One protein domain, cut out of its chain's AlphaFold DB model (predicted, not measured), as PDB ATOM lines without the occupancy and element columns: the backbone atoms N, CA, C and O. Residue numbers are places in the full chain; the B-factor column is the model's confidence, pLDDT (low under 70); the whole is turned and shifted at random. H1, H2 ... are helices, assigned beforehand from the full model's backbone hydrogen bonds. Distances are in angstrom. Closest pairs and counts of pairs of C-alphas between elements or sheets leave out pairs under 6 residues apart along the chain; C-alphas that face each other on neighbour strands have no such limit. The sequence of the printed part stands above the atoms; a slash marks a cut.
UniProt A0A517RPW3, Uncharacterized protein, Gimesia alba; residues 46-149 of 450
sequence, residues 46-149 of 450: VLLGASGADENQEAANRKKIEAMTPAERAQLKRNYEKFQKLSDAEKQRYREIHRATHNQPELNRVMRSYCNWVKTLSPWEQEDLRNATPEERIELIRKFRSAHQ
ATOM      1  N   VAL A  46     230.464 199.997 129.505       52.81
ATOM      2  CA  VAL A  46     229.720 199.938 128.233       52.81
ATOM      3  C   VAL A  46     228.196 200.034 128.439       52.81
ATOM      4  O   VAL A  46     227.474 200.254 127.475       52.81
ATOM      5  N   LEU A  47     227.686 199.895 129.670       50.19
ATOM      6  CA  LEU A  47     226.246 199.919 129.968       50.19
ATOM      7  C   LEU A  47     225.769 201.176 130.717       50.19
ATOM      8  O   LEU A  47     224.566 201.369 130.842       50.19
ATOM      9  N   LEU A  48     226.668 202.041 131.201       51.28
ATOM     10  CA  LEU A  48     226.313 203.195 132.046       51.28
ATOM     11  C   LEU A  48     226.688 204.533 131.393       51.28
ATOM     12  O   LEU A  48     227.321 205.396 132.009       51.28
ATOM     13  N   GLY A  49     226.295 204.696 130.126       45.22
ATOM     14  CA  GLY A  49     226.222 206.007 129.477       45.22
ATOM     15  C   GLY A  49     225.292 206.939 130.262       45.22
ATOM     16  O   GLY A  49     224.217 206.541 130.696       45.22
ATOM     17  N   ALA A  50     225.771 208.152 130.520       46.09
ATOM     18  CA  ALA A  50     225.237 209.102 131.487       46.09
ATOM     19  C   ALA A  50     223.998 209.879 130.989       46.09
ATOM     20  O   ALA A  50     224.006 210.391 129.877       46.09
ATOM     21  N   SER A  51     222.984 209.993 131.860       44.81
ATOM     22  CA  SER A  51     222.062 211.130 132.108       44.81
ATOM     23  C   SER A  51     221.502 211.979 130.950       44.81
ATOM     24  O   SER A  51     221.144 213.133 131.164       44.81
ATOM     25  N   GLY A  52     221.371 211.410 129.757       51.16
ATOM     26  CA  GLY A  52     220.628 211.985 128.630       51.16
ATOM     27  C   GLY A  52     220.205 210.899 127.642       51.16
ATOM     28  O   GLY A  52     220.394 211.059 126.442       51.16
ATOM     29  N   ALA A  53     219.777 209.745 128.163       47.59
ATOM     30  CA  ALA A  53     219.592 208.525 127.393       47.59
ATOM     31  C   ALA A  53     218.392 208.636 126.444       47.59
ATOM     32  O   ALA A  53     217.243 208.706 126.868       47.59
ATOM     33  N   ASP A  54     218.699 208.621 125.153       65.25
ATOM     34  CA  ASP A  54     217.784 208.245 124.085       65.25
ATOM     35  C   ASP A  54     217.148 206.885 124.455       65.25
ATOM     36  O   ASP A  54     217.866 205.938 124.795       65.25
ATOM     37  N   GLU A  55     215.815 206.785 124.441       74.88
ATOM     38  CA  GLU A  55     215.033 205.605 124.868       74.88
ATOM     39  C   GLU A  55     215.519 204.311 124.178       74.88
ATOM     40  O   GLU A  55     215.531 203.211 124.746       74.88
ATOM     41  N   ASN A  56     216.062 204.472 122.970       78.75
ATOM     42  CA  ASN A  56     216.685 203.429 122.168       78.75
ATOM     43  C   ASN A  56     217.911 202.772 122.835       78.75
ATOM     44  O   ASN A  56     218.131 201.564 122.690       78.75
ATOM     45  N   GLN A  57     218.718 203.528 123.584       77.19
ATOM     46  CA  GLN A  57     219.947 203.023 124.199       77.19
ATOM     47  C   GLN A  57     219.664 202.200 125.462       77.19
ATOM     48  O   GLN A  57     220.325 201.186 125.705       77.19
ATOM     49  N   GLU A  58     218.647 202.574 126.241       80.88
ATOM     50  CA  GLU A  58     218.208 201.781 127.391       80.88
ATOM     51  C   GLU A  58     217.628 200.433 126.959       80.88
ATOM     52  O   GLU A  58     217.978 199.397 127.533       80.88
ATOM     53  N   ALA A  59     216.802 200.423 125.908       86.94
ATOM     54  CA  ALA A  59     216.257 199.192 125.339       86.94
ATOM     55  C   ALA A  59     217.370 198.255 124.832       86.94
ATOM     56  O   ALA A  59     217.336 197.047 125.090       86.94
ATOM     57  N   ALA A  60     218.399 198.799 124.171       86.44
ATOM     58  CA  ALA A  60     219.564 198.030 123.733       86.44
ATOM     59  C   ALA A  60     220.359 197.442 124.916       86.44
ATOM     60  O   ALA A  60     220.773 196.278 124.879       86.44
ATOM     61  N   ASN A  61     220.528 198.211 125.994       85.00
ATOM     62  CA  ASN A  61     221.214 197.760 127.203       85.00
ATOM     63  C   ASN A  61     220.448 196.638 127.919       85.00
ATOM     64  O   ASN A  61     221.069 195.658 128.335       85.00
ATOM     65  N   ARG A  62     219.114 196.730 128.011       90.06
ATOM     66  CA  ARG A  62     218.264 195.673 128.589       90.06
ATOM     67  C   ARG A  62     218.391 194.367 127.811       90.06
ATOM     68  O   ARG A  62     218.746 193.355 128.409       90.06
ATOM     69  N   LYS A  63     218.254 194.414 126.480       93.38
ATOM     70  CA  LYS A  63     218.446 193.240 125.606       93.38
ATOM     71  C   LYS A  63     219.822 192.600 125.798       93.38
ATOM     72  O   LYS A  63     219.944 191.380 125.848       93.38
ATOM     73  N   LYS A  64     220.869 193.416 125.948       90.56
ATOM     74  CA  LYS A  64     222.229 192.921 126.189       90.56
ATOM     75  C   LYS A  64     222.365 192.224 127.543       90.56
ATOM     76  O   LYS A  64     223.042 191.208 127.617       90.56
ATOM     77  N   ILE A  65     221.751 192.757 128.600       91.69
ATOM     78  CA  ILE A  65     221.763 192.142 129.937       91.69
ATOM     79  C   ILE A  65     220.936 190.850 129.950       91.69
ATOM     80  O   ILE A  65     221.352 189.874 130.567       91.69
ATOM     81  N   GLU A  66     219.801 190.815 129.256       93.62
ATOM     82  CA  GLU A  66     218.967 189.613 129.113       93.62
ATOM     83  C   GLU A  66     219.693 188.495 128.358       93.62
ATOM     84  O   GLU A  66     219.594 187.332 128.748       93.62
ATOM     85  N   ALA A  67     220.490 188.851 127.347       94.69
ATOM     86  CA  ALA A  67     221.323 187.913 126.597       94.69
ATOM     87  C   ALA A  67     222.545 187.387 127.382       94.69
ATOM     88  O   ALA A  67     223.169 186.420 126.949       94.69
ATOM     89  N   MET A  68     222.910 187.996 128.519       93.12
ATOM     90  CA  MET A  68     224.029 187.527 129.344       93.12
ATOM     91  C   MET A  68     223.670 186.251 130.113       93.12
ATOM     92  O   MET A  68     222.579 186.100 130.684       93.12
ATOM     93  N   THR A  69     224.650 185.359 130.235       94.81
ATOM     94  CA  THR A  69     224.539 184.169 131.084       94.81
ATOM     95  C   THR A  69     224.283 184.555 132.551       94.81
ATOM     96  O   THR A  69     224.632 185.664 132.980       94.81
ATOM     97  N   PRO A  70     223.700 183.666 133.381       94.06
ATOM     98  CA  PRO A  70     223.498 183.949 134.804       94.06
ATOM     99  C   PRO A  70     224.793 184.339 135.537       94.06
ATOM    100  O   PRO A  70     224.778 185.231 136.386       94.06
ATOM    101  N   ALA A  71     225.925 183.725 135.169       85.06
ATOM    102  CA  ALA A  71     227.240 184.041 135.727       85.06
ATOM    103  C   ALA A  71     227.706 185.458 135.352       85.06
ATOM    104  O   ALA A  71     228.162 186.213 136.214       85.06
ATOM    105  N   GLU A  72     227.541 185.857 134.089       84.38
ATOM    106  CA  GLU A  72     227.873 187.206 133.623       84.38
ATOM    107  C   GLU A  72     226.972 188.268 134.258       84.38
ATOM    108  O   GLU A  72     227.475 189.301 134.699       84.38
ATOM    109  N   ARG A  73     225.665 188.002 134.391       92.25
ATOM    110  CA  ARG A  73     224.732 188.892 135.102       92.25
ATOM    111  C   ARG A  73     225.109 189.053 136.571       92.25
ATOM    112  O   ARG A  73     225.117 190.174 137.078       92.25
ATOM    113  N   ALA A  74     225.474 187.965 137.251       90.25
ATOM    114  CA  ALA A  74     225.951 188.023 138.631       90.25
ATOM    115  C   ALA A  74     227.248 188.841 138.750       90.25
ATOM    116  O   ALA A  74     227.387 189.650 139.669       90.25
ATOM    117  N   GLN A  75     228.179 188.687 137.804       82.25
ATOM    118  CA  GLN A  75     229.411 189.473 137.767       82.25
ATOM    119  C   GLN A  75     229.139 190.959 137.494       82.25
ATOM    120  O   GLN A  75     229.708 191.821 138.169       82.25
ATOM    121  N   LEU A  76     228.251 191.268 136.543       89.50
ATOM    122  CA  LEU A  76     227.811 192.627 136.236       89.50
ATOM    123  C   LEU A  76     227.180 193.283 137.468       89.50
ATOM    124  O   LEU A  76     227.554 194.403 137.812       89.50
ATOM    125  N   LYS A  77     226.309 192.560 138.184       91.56
ATOM    126  CA  LYS A  77     225.692 193.018 139.436       91.56
ATOM    127  C   LYS A  77     226.741 193.342 140.504       91.56
ATOM    128  O   LYS A  77     226.744 194.452 141.025       91.56
ATOM    129  N   ARG A  78     227.683 192.430 140.777       89.88
ATOM    130  CA  ARG A  78     228.770 192.660 141.756       89.88
ATOM    131  C   ARG A  78     229.615 193.878 141.397       89.88
ATOM    132  O   ARG A  78     230.010 194.651 142.266       89.88
ATOM    133  N   ASN A  79     229.927 194.043 140.115       86.38
ATOM    134  CA  ASN A  79     230.706 195.179 139.650       86.38
ATOM    135  C   ASN A  79     229.913 196.497 139.750       86.38
ATOM    136  O   ASN A  79     230.491 197.520 140.110       86.38
ATOM    137  N   TYR A  80     228.606 196.473 139.477       91.06
ATOM    138  CA  TYR A  80     227.719 197.622 139.659       91.06
ATOM    139  C   TYR A  80     227.610 198.028 141.132       91.06
ATOM    140  O   TYR A  80     227.786 199.197 141.458       91.06
ATOM    141  N   GLU A  81     227.413 197.072 142.040       92.69
ATOM    142  CA  GLU A  81     227.397 197.322 143.487       92.69
ATOM    143  C   GLU A  81     228.718 197.929 143.974       92.69
ATOM    144  O   GLU A  81     228.716 198.873 144.760       92.69
ATOM    145  N   LYS A  82     229.858 197.431 143.473       90.75
ATOM    146  CA  LYS A  82     231.171 198.031 143.750       90.75
ATOM    147  C   LYS A  82     231.251 199.465 143.242       90.75
ATOM    148  O   LYS A  82     231.686 200.332 143.988       90.75
ATOM    149  N   PHE A  83     230.808 199.717 142.012       90.62
ATOM    150  CA  PHE A  83     230.790 201.059 141.434       90.62
ATOM    151  C   PHE A  83     229.898 202.019 142.233       90.62
ATOM    152  O   PHE A  83     230.269 203.169 142.448       90.62
ATOM    153  N   GLN A  84     228.752 201.549 142.731       93.25
ATOM    154  CA  GLN A  84     227.840 202.358 143.541       93.25
ATOM    155  C   GLN A  84     228.430 202.768 144.894       93.25
ATOM    156  O   GLN A  84     228.129 203.859 145.374       93.25
ATOM    157  N   LYS A  85     229.307 201.938 145.471       95.19
ATOM    158  CA  LYS A  85     230.010 202.229 146.731       95.19
ATOM    159  C   LYS A  85     231.177 203.212 146.586       95.19
ATOM    160  O   LYS A  85     231.713 203.638 147.601       95.19
ATOM    161  N   LEU A  86     231.586 203.551 145.361       91.56
ATOM    162  CA  LEU A  86     232.650 204.530 145.125       91.56
ATOM    163  C   LEU A  86     232.197 205.948 145.490       91.56
ATOM    164  O   LEU A  86     231.008 206.268 145.411       91.56
ATOM    165  N   SER A  87     233.159 206.809 145.817       95.31
ATOM    166  CA  SER A  87     232.898 208.241 145.980       95.31
ATOM    167  C   SER A  87     232.452 208.876 144.658       95.31
ATOM    168  O   SER A  87     232.774 208.385 143.571       95.31
ATOM    169  N   ASP A  88     231.731 209.996 144.716       93.75
ATOM    170  CA  ASP A  88     231.264 210.677 143.499       93.75
ATOM    171  C   ASP A  88     232.423 211.161 142.618       93.75
ATOM    172  O   ASP A  88     232.339 211.080 141.391       93.75
ATOM    173  N   ALA A  89     233.542 211.561 143.231       92.25
ATOM    174  CA  ALA A  89     234.771 211.911 142.522       92.25
ATOM    175  C   ALA A  89     235.324 210.723 141.716       92.25
ATOM    176  O   ALA A  89     235.666 210.856 140.539       92.25
ATOM    177  N   GLU A  90     235.360 209.528 142.308       88.19
ATOM    178  CA  GLU A  90     235.802 208.319 141.614       88.19
ATOM    179  C   GLU A  90     234.811 207.891 140.532       88.19
ATOM    180  O   GLU A  90     235.230 207.573 139.417       88.19
ATOM    181  N   LYS A  91     233.500 207.924 140.812       92.12
ATOM    182  CA  LYS A  91     232.455 207.646 139.812       92.12
ATOM    183  C   LYS A  91     232.597 208.567 138.603       92.12
ATOM    184  O   LYS A  91     232.507 208.099 137.465       92.12
ATOM    185  N   GLN A  92     232.845 209.854 138.836       91.88
ATOM    186  CA  GLN A  92     233.048 210.840 137.782       91.88
ATOM    187  C   GLN A  92     234.310 210.547 136.966       91.88
ATOM    188  O   GLN A  92     234.234 210.461 135.738       91.88
ATOM    189  N   ARG A  93     235.437 210.276 137.632       85.38
ATOM    190  CA  ARG A  93     236.691 209.866 136.981       85.38
ATOM    191  C   ARG A  93     236.488 208.653 136.072       85.38
ATOM    192  O   ARG A  93     236.956 208.614 134.937       85.38
ATOM    193  N   TYR A  94     235.753 207.658 136.550       88.00
ATOM    194  CA  TYR A  94     235.390 206.480 135.773       88.00
ATOM    195  C   TYR A  94     234.564 206.850 134.522       88.00
ATOM    196  O   TYR A  94     234.878 206.403 133.417       88.00
ATOM    197  N   ARG A  95     233.545 207.705 134.654       90.12
ATOM    198  CA  ARG A  95     232.745 208.182 133.508       90.12
ATOM    199  C   ARG A  95     233.583 208.935 132.473       90.12
ATOM    200  O   ARG A  95     233.279 208.864 131.284       90.12
ATOM    201  N   GLU A  96     234.608 209.663 132.901       89.25
ATOM    202  CA  GLU A  96     235.535 210.369 132.009       89.25
ATOM    203  C   GLU A  96     236.430 209.401 131.237       89.25
ATOM    204  O   GLU A  96     236.525 209.502 130.015       89.25
ATOM    205  N   ILE A  97     236.998 208.395 131.913       86.25
ATOM    206  CA  ILE A  97     237.760 207.319 131.257       86.25
ATOM    207  C   ILE A  97     236.880 206.578 130.242       86.25
ATOM    208  O   ILE A  97     237.322 206.291 129.128       86.25
ATOM    209  N   HIS A  98     235.625 206.289 130.597       85.81
ATOM    210  CA  HIS A  98     234.682 205.668 129.671       85.81
ATOM    211  C   HIS A  98     234.432 206.537 128.433       85.81
ATOM    212  O   HIS A  98     234.554 206.051 127.313       85.81
ATOM    213  N   ARG A  99     234.147 207.832 128.612       87.56
ATOM    214  CA  ARG A  99     233.963 208.767 127.491       87.56
ATOM    215  C   ARG A  99     235.205 208.842 126.599       87.56
ATOM    216  O   ARG A  99     235.081 208.746 125.381       87.56
ATOM    217  N   ALA A 100     236.396 208.932 127.189       86.00
ATOM    218  CA  ALA A 100     237.655 208.963 126.446       86.00
ATOM    219  C   ALA A 100     237.884 207.677 125.631       86.00
ATOM    220  O   ALA A 100     238.216 207.740 124.451       86.00
ATOM    221  N   THR A 101     237.663 206.507 126.235       85.50
ATOM    222  CA  THR A 101     237.841 205.208 125.559       85.50
ATOM    223  C   THR A 101     236.765 204.907 124.521       85.50
ATOM    224  O   THR A 101     237.050 204.214 123.547       85.50
ATOM    225  N   HIS A 102     235.545 205.415 124.698       85.31
ATOM    226  CA  HIS A 102     234.473 205.252 123.723       85.31
ATOM    227  C   HIS A 102     234.740 206.068 122.455       85.31
ATOM    228  O   HIS A 102     234.619 205.548 121.350       85.31
ATOM    229  N   ASN A 103     235.192 207.313 122.621       89.94
ATOM    230  CA  ASN A 103     235.459 208.222 121.508       89.94
ATOM    231  C   ASN A 103     236.774 207.904 120.766       89.94
ATOM    232  O   ASN A 103     237.011 208.446 119.689       89.94
ATOM    233  N   GLN A 104     237.638 207.047 121.328       91.62
ATOM    234  CA  GLN A 104     238.948 206.698 120.764       91.62
ATOM    235  C   GLN A 104     239.130 205.169 120.672       91.62
ATOM    236  O   GLN A 104     239.586 204.534 121.633       91.62
ATOM    237  N   PRO A 105     238.825 204.536 119.520       86.75
ATOM    238  CA  PRO A 105     238.874 203.078 119.378       86.75
ATOM    239  C   PRO A 105     240.282 202.494 119.577       86.75
ATOM    240  O   PRO A 105     240.429 201.390 120.111       86.75
ATOM    241  N   GLU A 106     241.330 203.237 119.214       85.31
ATOM    242  CA  GLU A 106     242.720 202.824 119.431       85.31
ATOM    243  C   GLU A 106     243.067 202.727 120.919       85.31
ATOM    244  O   GLU A 106     243.654 201.734 121.356       85.31
ATOM    245  N   LEU A 107     242.631 203.702 121.722       86.25
ATOM    246  CA  LEU A 107     242.841 203.700 123.168       86.25
ATOM    247  C   LEU A 107     242.149 202.498 123.825       86.25
ATOM    248  O   LEU A 107     242.730 201.837 124.686       86.25
ATOM    249  N   ASN A 108     240.935 202.165 123.382       84.44
ATOM    250  CA  ASN A 108     240.220 200.975 123.842       84.44
ATOM    251  C   ASN A 108     240.992 199.687 123.502       84.44
ATOM    252  O   ASN A 108     241.150 198.807 124.354       84.44
ATOM    253  N   ARG A 109     241.546 199.588 122.285       82.12
ATOM    254  CA  ARG A 109     242.395 198.453 121.887       82.12
ATOM    255  C   ARG A 109     243.620 198.329 122.794       82.12
ATOM    256  O   ARG A 109     243.877 197.240 123.302       82.12
ATOM    257  N   VAL A 110     244.330 199.430 123.044       87.25
ATOM    258  CA  VAL A 110     245.505 199.456 123.932       87.25
ATOM    259  C   VAL A 110     245.129 199.039 125.355       87.25
ATOM    260  O   VAL A 110     245.810 198.196 125.937       87.25
ATOM    261  N   MET A 111     244.020 199.553 125.891       86.44
ATOM    262  CA  MET A 111     243.547 199.210 127.234       86.44
ATOM    263  C   MET A 111     243.221 197.717 127.358       86.44
ATOM    264  O   MET A 111     243.639 197.069 128.316       86.44
ATOM    265  N   ARG A 112     242.541 197.130 126.364       84.81
ATOM    266  CA  ARG A 112     242.258 195.683 126.333       84.81
ATOM    267  C   ARG A 112     243.535 194.853 126.275       84.81
ATOM    268  O   ARG A 112     243.668 193.891 127.030       84.81
ATOM    269  N   SER A 113     244.481 195.228 125.413       82.12
ATOM    270  CA  SER A 113     245.783 194.563 125.327       82.12
ATOM    271  C   SER A 113     246.551 194.651 126.644       82.12
ATOM    272  O   SER A 113     247.131 193.656 127.073       82.12
ATOM    273  N   TYR A 114     246.515 195.806 127.310       89.38
ATOM    274  CA  TYR A 114     247.116 195.992 128.624       89.38
ATOM    275  C   TYR A 114     246.456 195.094 129.677       89.38
ATOM    276  O   TYR A 114     247.153 194.316 130.317       89.38
ATOM    277  N   CYS A 115     245.126 195.113 129.811       86.12
ATOM    278  CA  CYS A 115     244.415 194.271 130.777       86.12
ATOM    279  C   CYS A 115     244.654 192.774 130.547       86.12
ATOM    280  O   CYS A 115     244.824 192.028 131.509       86.12
ATOM    281  N   ASN A 116     244.679 192.326 129.291       78.81
ATOM    282  CA  ASN A 116     244.966 190.929 128.969       78.81
ATOM    283  C   ASN A 116     246.404 190.548 129.326       78.81
ATOM    284  O   ASN A 116     246.620 189.471 129.864       78.81
ATOM    285  N   TRP A 117     247.367 191.437 129.082       89.69
ATOM    286  CA  TRP A 117     248.758 191.220 129.470       89.69
ATOM    287  C   TRP A 117     248.955 191.236 130.993       89.69
ATOM    288  O   TRP A 117     249.645 190.378 131.520       89.69
ATOM    289  N   VAL A 118     248.302 192.134 131.738       91.81
ATOM    290  CA  VAL A 118     248.409 192.157 133.211       91.81
ATOM    291  C   VAL A 118     247.944 190.833 133.828       91.81
ATOM    292  O   VAL A 118     248.524 190.387 134.811       91.81
ATOM    293  N   LYS A 119     246.954 190.158 133.230       84.44
ATOM    294  CA  LYS A 119     246.498 188.831 133.683       84.44
ATOM    295  C   LYS A 119     247.548 187.730 133.524       84.44
ATOM    296  O   LYS A 119     247.410 186.700 134.171       84.44
ATOM    297  N   THR A 120     248.552 187.915 132.666       81.44
ATOM    298  CA  THR A 120     249.640 186.940 132.495       81.44
ATOM    299  C   THR A 120     250.781 187.152 133.482       81.44
ATOM    300  O   THR A 120     251.693 186.335 133.517       81.44
ATOM    301  N   LEU A 121     250.769 188.258 134.229       85.50
ATOM    302  CA  LEU A 121     251.791 188.564 135.223       85.50
ATOM    303  C   LEU A 121     251.536 187.802 136.515       85.50
ATOM    304  O   LEU A 121     250.386 187.502 136.859       85.50
ATOM    305  N   SER A 122     252.605 187.551 137.260       83.56
ATOM    306  CA  SER A 122     252.500 186.945 138.580       83.56
ATOM    307  C   SER A 122     251.724 187.850 139.556       83.56
ATOM    308  O   SER A 122     251.641 189.068 139.355       83.56
ATOM    309  N   PRO A 123     251.178 187.302 140.656       83.81
ATOM    310  CA  PRO A 123     250.460 188.108 141.643       83.81
ATOM    311  C   PRO A 123     251.275 189.284 142.203       83.81
ATOM    312  O   PRO A 123     250.718 190.361 142.400       83.81
ATOM    313  N   TRP A 124     252.586 189.113 142.414       84.62
ATOM    314  CA  TRP A 124     253.455 190.180 142.927       84.62
ATOM    315  C   TRP A 124     253.745 191.258 141.875       84.62
ATOM    316  O   TRP A 124     253.700 192.439 142.192       84.62
ATOM    317  N   GLU A 125     253.944 190.888 140.608       89.00
ATOM    318  CA  GLU A 125     254.138 191.856 139.517       89.00
ATOM    319  C   GLU A 125     252.875 192.687 139.262       89.00
ATOM    320  O   GLU A 125     252.948 193.882 138.959       89.00
ATOM    321  N   GLN A 126     251.698 192.065 139.400       92.38
ATOM    322  CA  GLN A 126     250.428 192.785 139.347       92.38
ATOM    323  C   GLN A 126     250.314 193.803 140.486       92.38
ATOM    324  O   GLN A 126     249.796 194.895 140.260       92.38
ATOM    325  N   GLU A 127     250.780 193.458 141.687       88.50
ATOM    326  CA  GLU A 127     250.764 194.349 142.849       88.50
ATOM    327  C   GLU A 127     251.764 195.507 142.697       88.50
ATOM    328  O   GLU A 127     251.398 196.661 142.922       88.50
ATOM    329  N   ASP A 128     252.966 195.242 142.180       93.69
ATOM    330  CA  ASP A 128     253.945 196.281 141.834       93.69
ATOM    331  C   ASP A 128     253.357 197.286 140.827       93.69
ATOM    332  O   ASP A 128     253.444 198.499 141.019       93.69
ATOM    333  N   LEU A 129     252.673 196.808 139.775       95.06
ATOM    334  CA  LEU A 129     252.002 197.694 138.811       95.06
ATOM    335  C   LEU A 129     250.854 198.494 139.431       95.06
ATOM    336  O   LEU A 129     250.583 199.614 138.981       95.06
ATOM    337  N   ARG A 130     250.138 197.925 140.408       89.38
ATOM    338  CA  ARG A 130     249.028 198.607 141.090       89.38
ATOM    339  C   ARG A 130     249.528 199.778 141.922       89.38
ATOM    340  O   ARG A 130     248.906 200.835 141.860       89.38
ATOM    341  N   ASN A 131     250.637 199.588 142.627       92.69
ATOM    342  CA  ASN A 131     251.200 200.582 143.536       92.69
ATOM    343  C   ASN A 131     252.079 201.629 142.831       92.69
ATOM    344  O   ASN A 131     252.302 202.701 143.387       92.69
ATOM    345  N   ALA A 132     252.525 201.357 141.602       94.44
ATOM    346  CA  ALA A 132     253.331 202.278 140.807       94.44
ATOM    347  C   ALA A 132     252.559 203.508 140.295       94.44
ATOM    348  O   ALA A 132     251.400 203.416 139.861       94.44
ATOM    349  N   THR A 133     253.253 204.647 140.260       94.19
ATOM    350  CA  THR A 133     252.832 205.862 139.538       94.19
ATOM    351  C   THR A 133     252.767 205.617 138.019       94.19
ATOM    352  O   THR A 133     253.287 204.608 137.537       94.19
ATOM    353  N   PRO A 134     252.108 206.476 137.216       89.25
ATOM    354  CA  PRO A 134     251.983 206.270 135.772       89.25
ATOM    355  C   PRO A 134     253.337 206.129 135.064       89.25
ATOM    356  O   PRO A 134     253.490 205.259 134.206       89.25
ATOM    357  N   GLU A 135     254.319 206.937 135.455       92.88
ATOM    358  CA  GLU A 135     255.671 206.935 134.903       92.88
ATOM    359  C   GLU A 135     256.412 205.641 135.276       92.88
ATOM    360  O   GLU A 135     256.887 204.921 134.391       92.88
ATOM    361  N   GLU A 136     256.415 205.275 136.561       94.56
ATOM    362  CA  GLU A 136     257.009 204.023 137.060       94.56
ATOM    363  C   GLU A 136     256.342 202.791 136.440       94.56
ATOM    364  O   GLU A 136     257.000 201.805 136.106       94.56
ATOM    365  N   ARG A 137     255.025 202.844 136.223       95.19
ATOM    366  CA  ARG A 137     254.266 201.757 135.605       95.19
ATOM    367  C   ARG A 137     254.756 201.490 134.185       95.19
ATOM    368  O   ARG A 137     254.843 200.329 133.797       95.19
ATOM    369  N   ILE A 138     255.120 202.518 133.415       94.56
ATOM    370  CA  ILE A 138     255.697 202.336 132.074       94.56
ATOM    371  C   ILE A 138     257.056 201.630 132.162       94.56
ATOM    372  O   ILE A 138     257.328 200.725 131.367       94.56
ATOM    373  N   GLU A 139     257.900 201.994 133.126       94.75
ATOM    374  CA  GLU A 139     259.193 201.335 133.339       94.75
ATOM    375  C   GLU A 139     259.031 199.873 133.763       94.75
ATOM    376  O   GLU A 139     259.667 198.989 133.181       94.75
ATOM    377  N   LEU A 140     258.114 199.592 134.691       95.00
ATOM    378  CA  LEU A 140     257.767 198.233 135.099       95.00
ATOM    379  C   LEU A 140     257.189 197.420 133.940       95.00
ATOM    380  O   LEU A 140     257.572 196.267 133.763       95.00
ATOM    381  N   ILE A 141     256.343 198.006 133.085       94.00
ATOM    382  CA  ILE A 141     255.852 197.333 131.873       94.00
ATOM    383  C   ILE A 141     257.016 196.953 130.958       94.00
ATOM    384  O   ILE A 141     257.055 195.822 130.468       94.00
ATOM    385  N   ARG A 142     257.978 197.858 130.726       91.50
ATOM    386  CA  ARG A 142     259.175 197.549 129.924       91.50
ATOM    387  C   ARG A 142     259.991 196.430 130.572       91.50
ATOM    388  O   ARG A 142     260.340 195.469 129.886       91.50
ATOM    389  N   LYS A 143     260.225 196.513 131.884       90.31
ATOM    390  CA  LYS A 143     260.948 195.507 132.673       90.31
ATOM    391  C   LYS A 143     260.274 194.142 132.564       90.31
ATOM    392  O   LYS A 143     260.900 193.197 132.089       90.31
ATOM    393  N   PHE A 144     258.994 194.041 132.903       91.38
ATOM    394  CA  PHE A 144     258.253 192.785 132.866       91.38
ATOM    395  C   PHE A 144     258.132 192.239 131.449       91.38
ATOM    396  O   PHE A 144     258.367 191.052 131.253       91.38
ATOM    397  N   ARG A 145     257.876 193.068 130.430       83.69
ATOM    398  CA  ARG A 145     257.884 192.592 129.036       83.69
ATOM    399  C   ARG A 145     259.241 192.044 128.619       83.69
ATOM    400  O   ARG A 145     259.276 190.985 128.009       83.69
ATOM    401  N   SER A 146     260.340 192.714 128.958       75.56
ATOM    402  CA  SER A 146     261.685 192.230 128.623       75.56
ATOM    403  C   SER A 146     262.018 190.913 129.339       75.56
ATOM    404  O   SER A 146     262.524 189.984 128.710       75.56
ATOM    405  N   ALA A 147     261.626 190.784 130.612       75.88
ATOM    406  CA  ALA A 147     261.780 189.562 131.392       75.88
ATOM    407  C   ALA A 147     260.942 188.411 130.816       75.88
ATOM    408  O   ALA A 147     261.459 187.314 130.626       75.88
ATOM    409  N   HIS A 148     259.684 188.668 130.448       69.94
ATOM    410  CA  HIS A 148     258.790 187.669 129.860       69.94
ATOM    411  C   HIS A 148     259.187 187.289 128.427       69.94
ATOM    412  O   HIS A 148     259.078 186.126 128.049       69.94
ATOM    413  N   GLN A 149     259.703 188.228 127.628       62.75
ATOM    414  CA  GLN A 149     260.243 187.936 126.295       62.75
ATOM    415  C   GLN A 149     261.534 187.105 126.380       62.75
ATOM    416  O   GLN A 149     261.710 186.155 125.612       62.75
TER     417      GLN A 149
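Overview. This is residues 46 to 149 of the 450 residues of an uncharacterized protein of Gimesia alba (UniProt A0A517RPW3). Six helices follow one another as an open, loose zigzag, the chain turning back at each tight link, with few contacts between helices. At one end H1 and H2 meet near their ends as a V; H3 and H4 make a corner nearest the middle; at the other end H5 and H6 fold back into a helical hairpin. The printed part has 104 residues with six named helices, H1 to H6 in chain order, and no named strand: all helix. It is loose, with a radius of gyration of the C-alphas of 16.9 A, and elongated, spanning 49 by 29 by 28 A.

Arrangement. H3, residues 88 to 103, and H4, residues 105 to 118, only just touch, only at the corner, with 3 pairs of C-alphas within 8 A; the closest are Thr 101 and Asn 108, 5.2 A. They run opposite ways at a steep tilt of 63 degrees. H2, residues 70 to 84, is close to H3 but not clearly touching, with the C-alphas of Phe 83 and Lys 91 closest at 7.0 A. H1, residues 55 to 66, is close to H2 but not clearly touching, at a steep tilt of 54 degrees; the C-alphas of Ile 65 and Arg 73 are closest, 6.8 A. H5, residues 123 to 131, and H6, residues 134 to 149, touch as a hairpin, opposite ways at a shallow tilt of 23 degrees; the C-alphas of Leu 129 and Arg 137 are closest, 5.6 A. H4 and H6 are near each other, while H1 and H6 are apart. In H1 to H6 every O i to N i+4 pair is within hydrogen-bond range.

Along the chain. H3 measures 22.5 A from first to last C-alpha, H6 22.2 A, H2 20.8 A, H4 20.0 A. H1 begins at C-alpha 55 (215.033, 205.605, 124.868); H6 ends at C-alpha 149 (260.243, 187.936, 126.295).

Size, cuts and confidence. The C-alphas of Glu 55 and Ala 147 are farthest apart, 49.9 A. Residues 51 to 56, of which 55 to 56 belong to H1, stand free. The printed part has no cut and no long link. Residues 46 to 54 and 148 to 149 have pLDDT under 70.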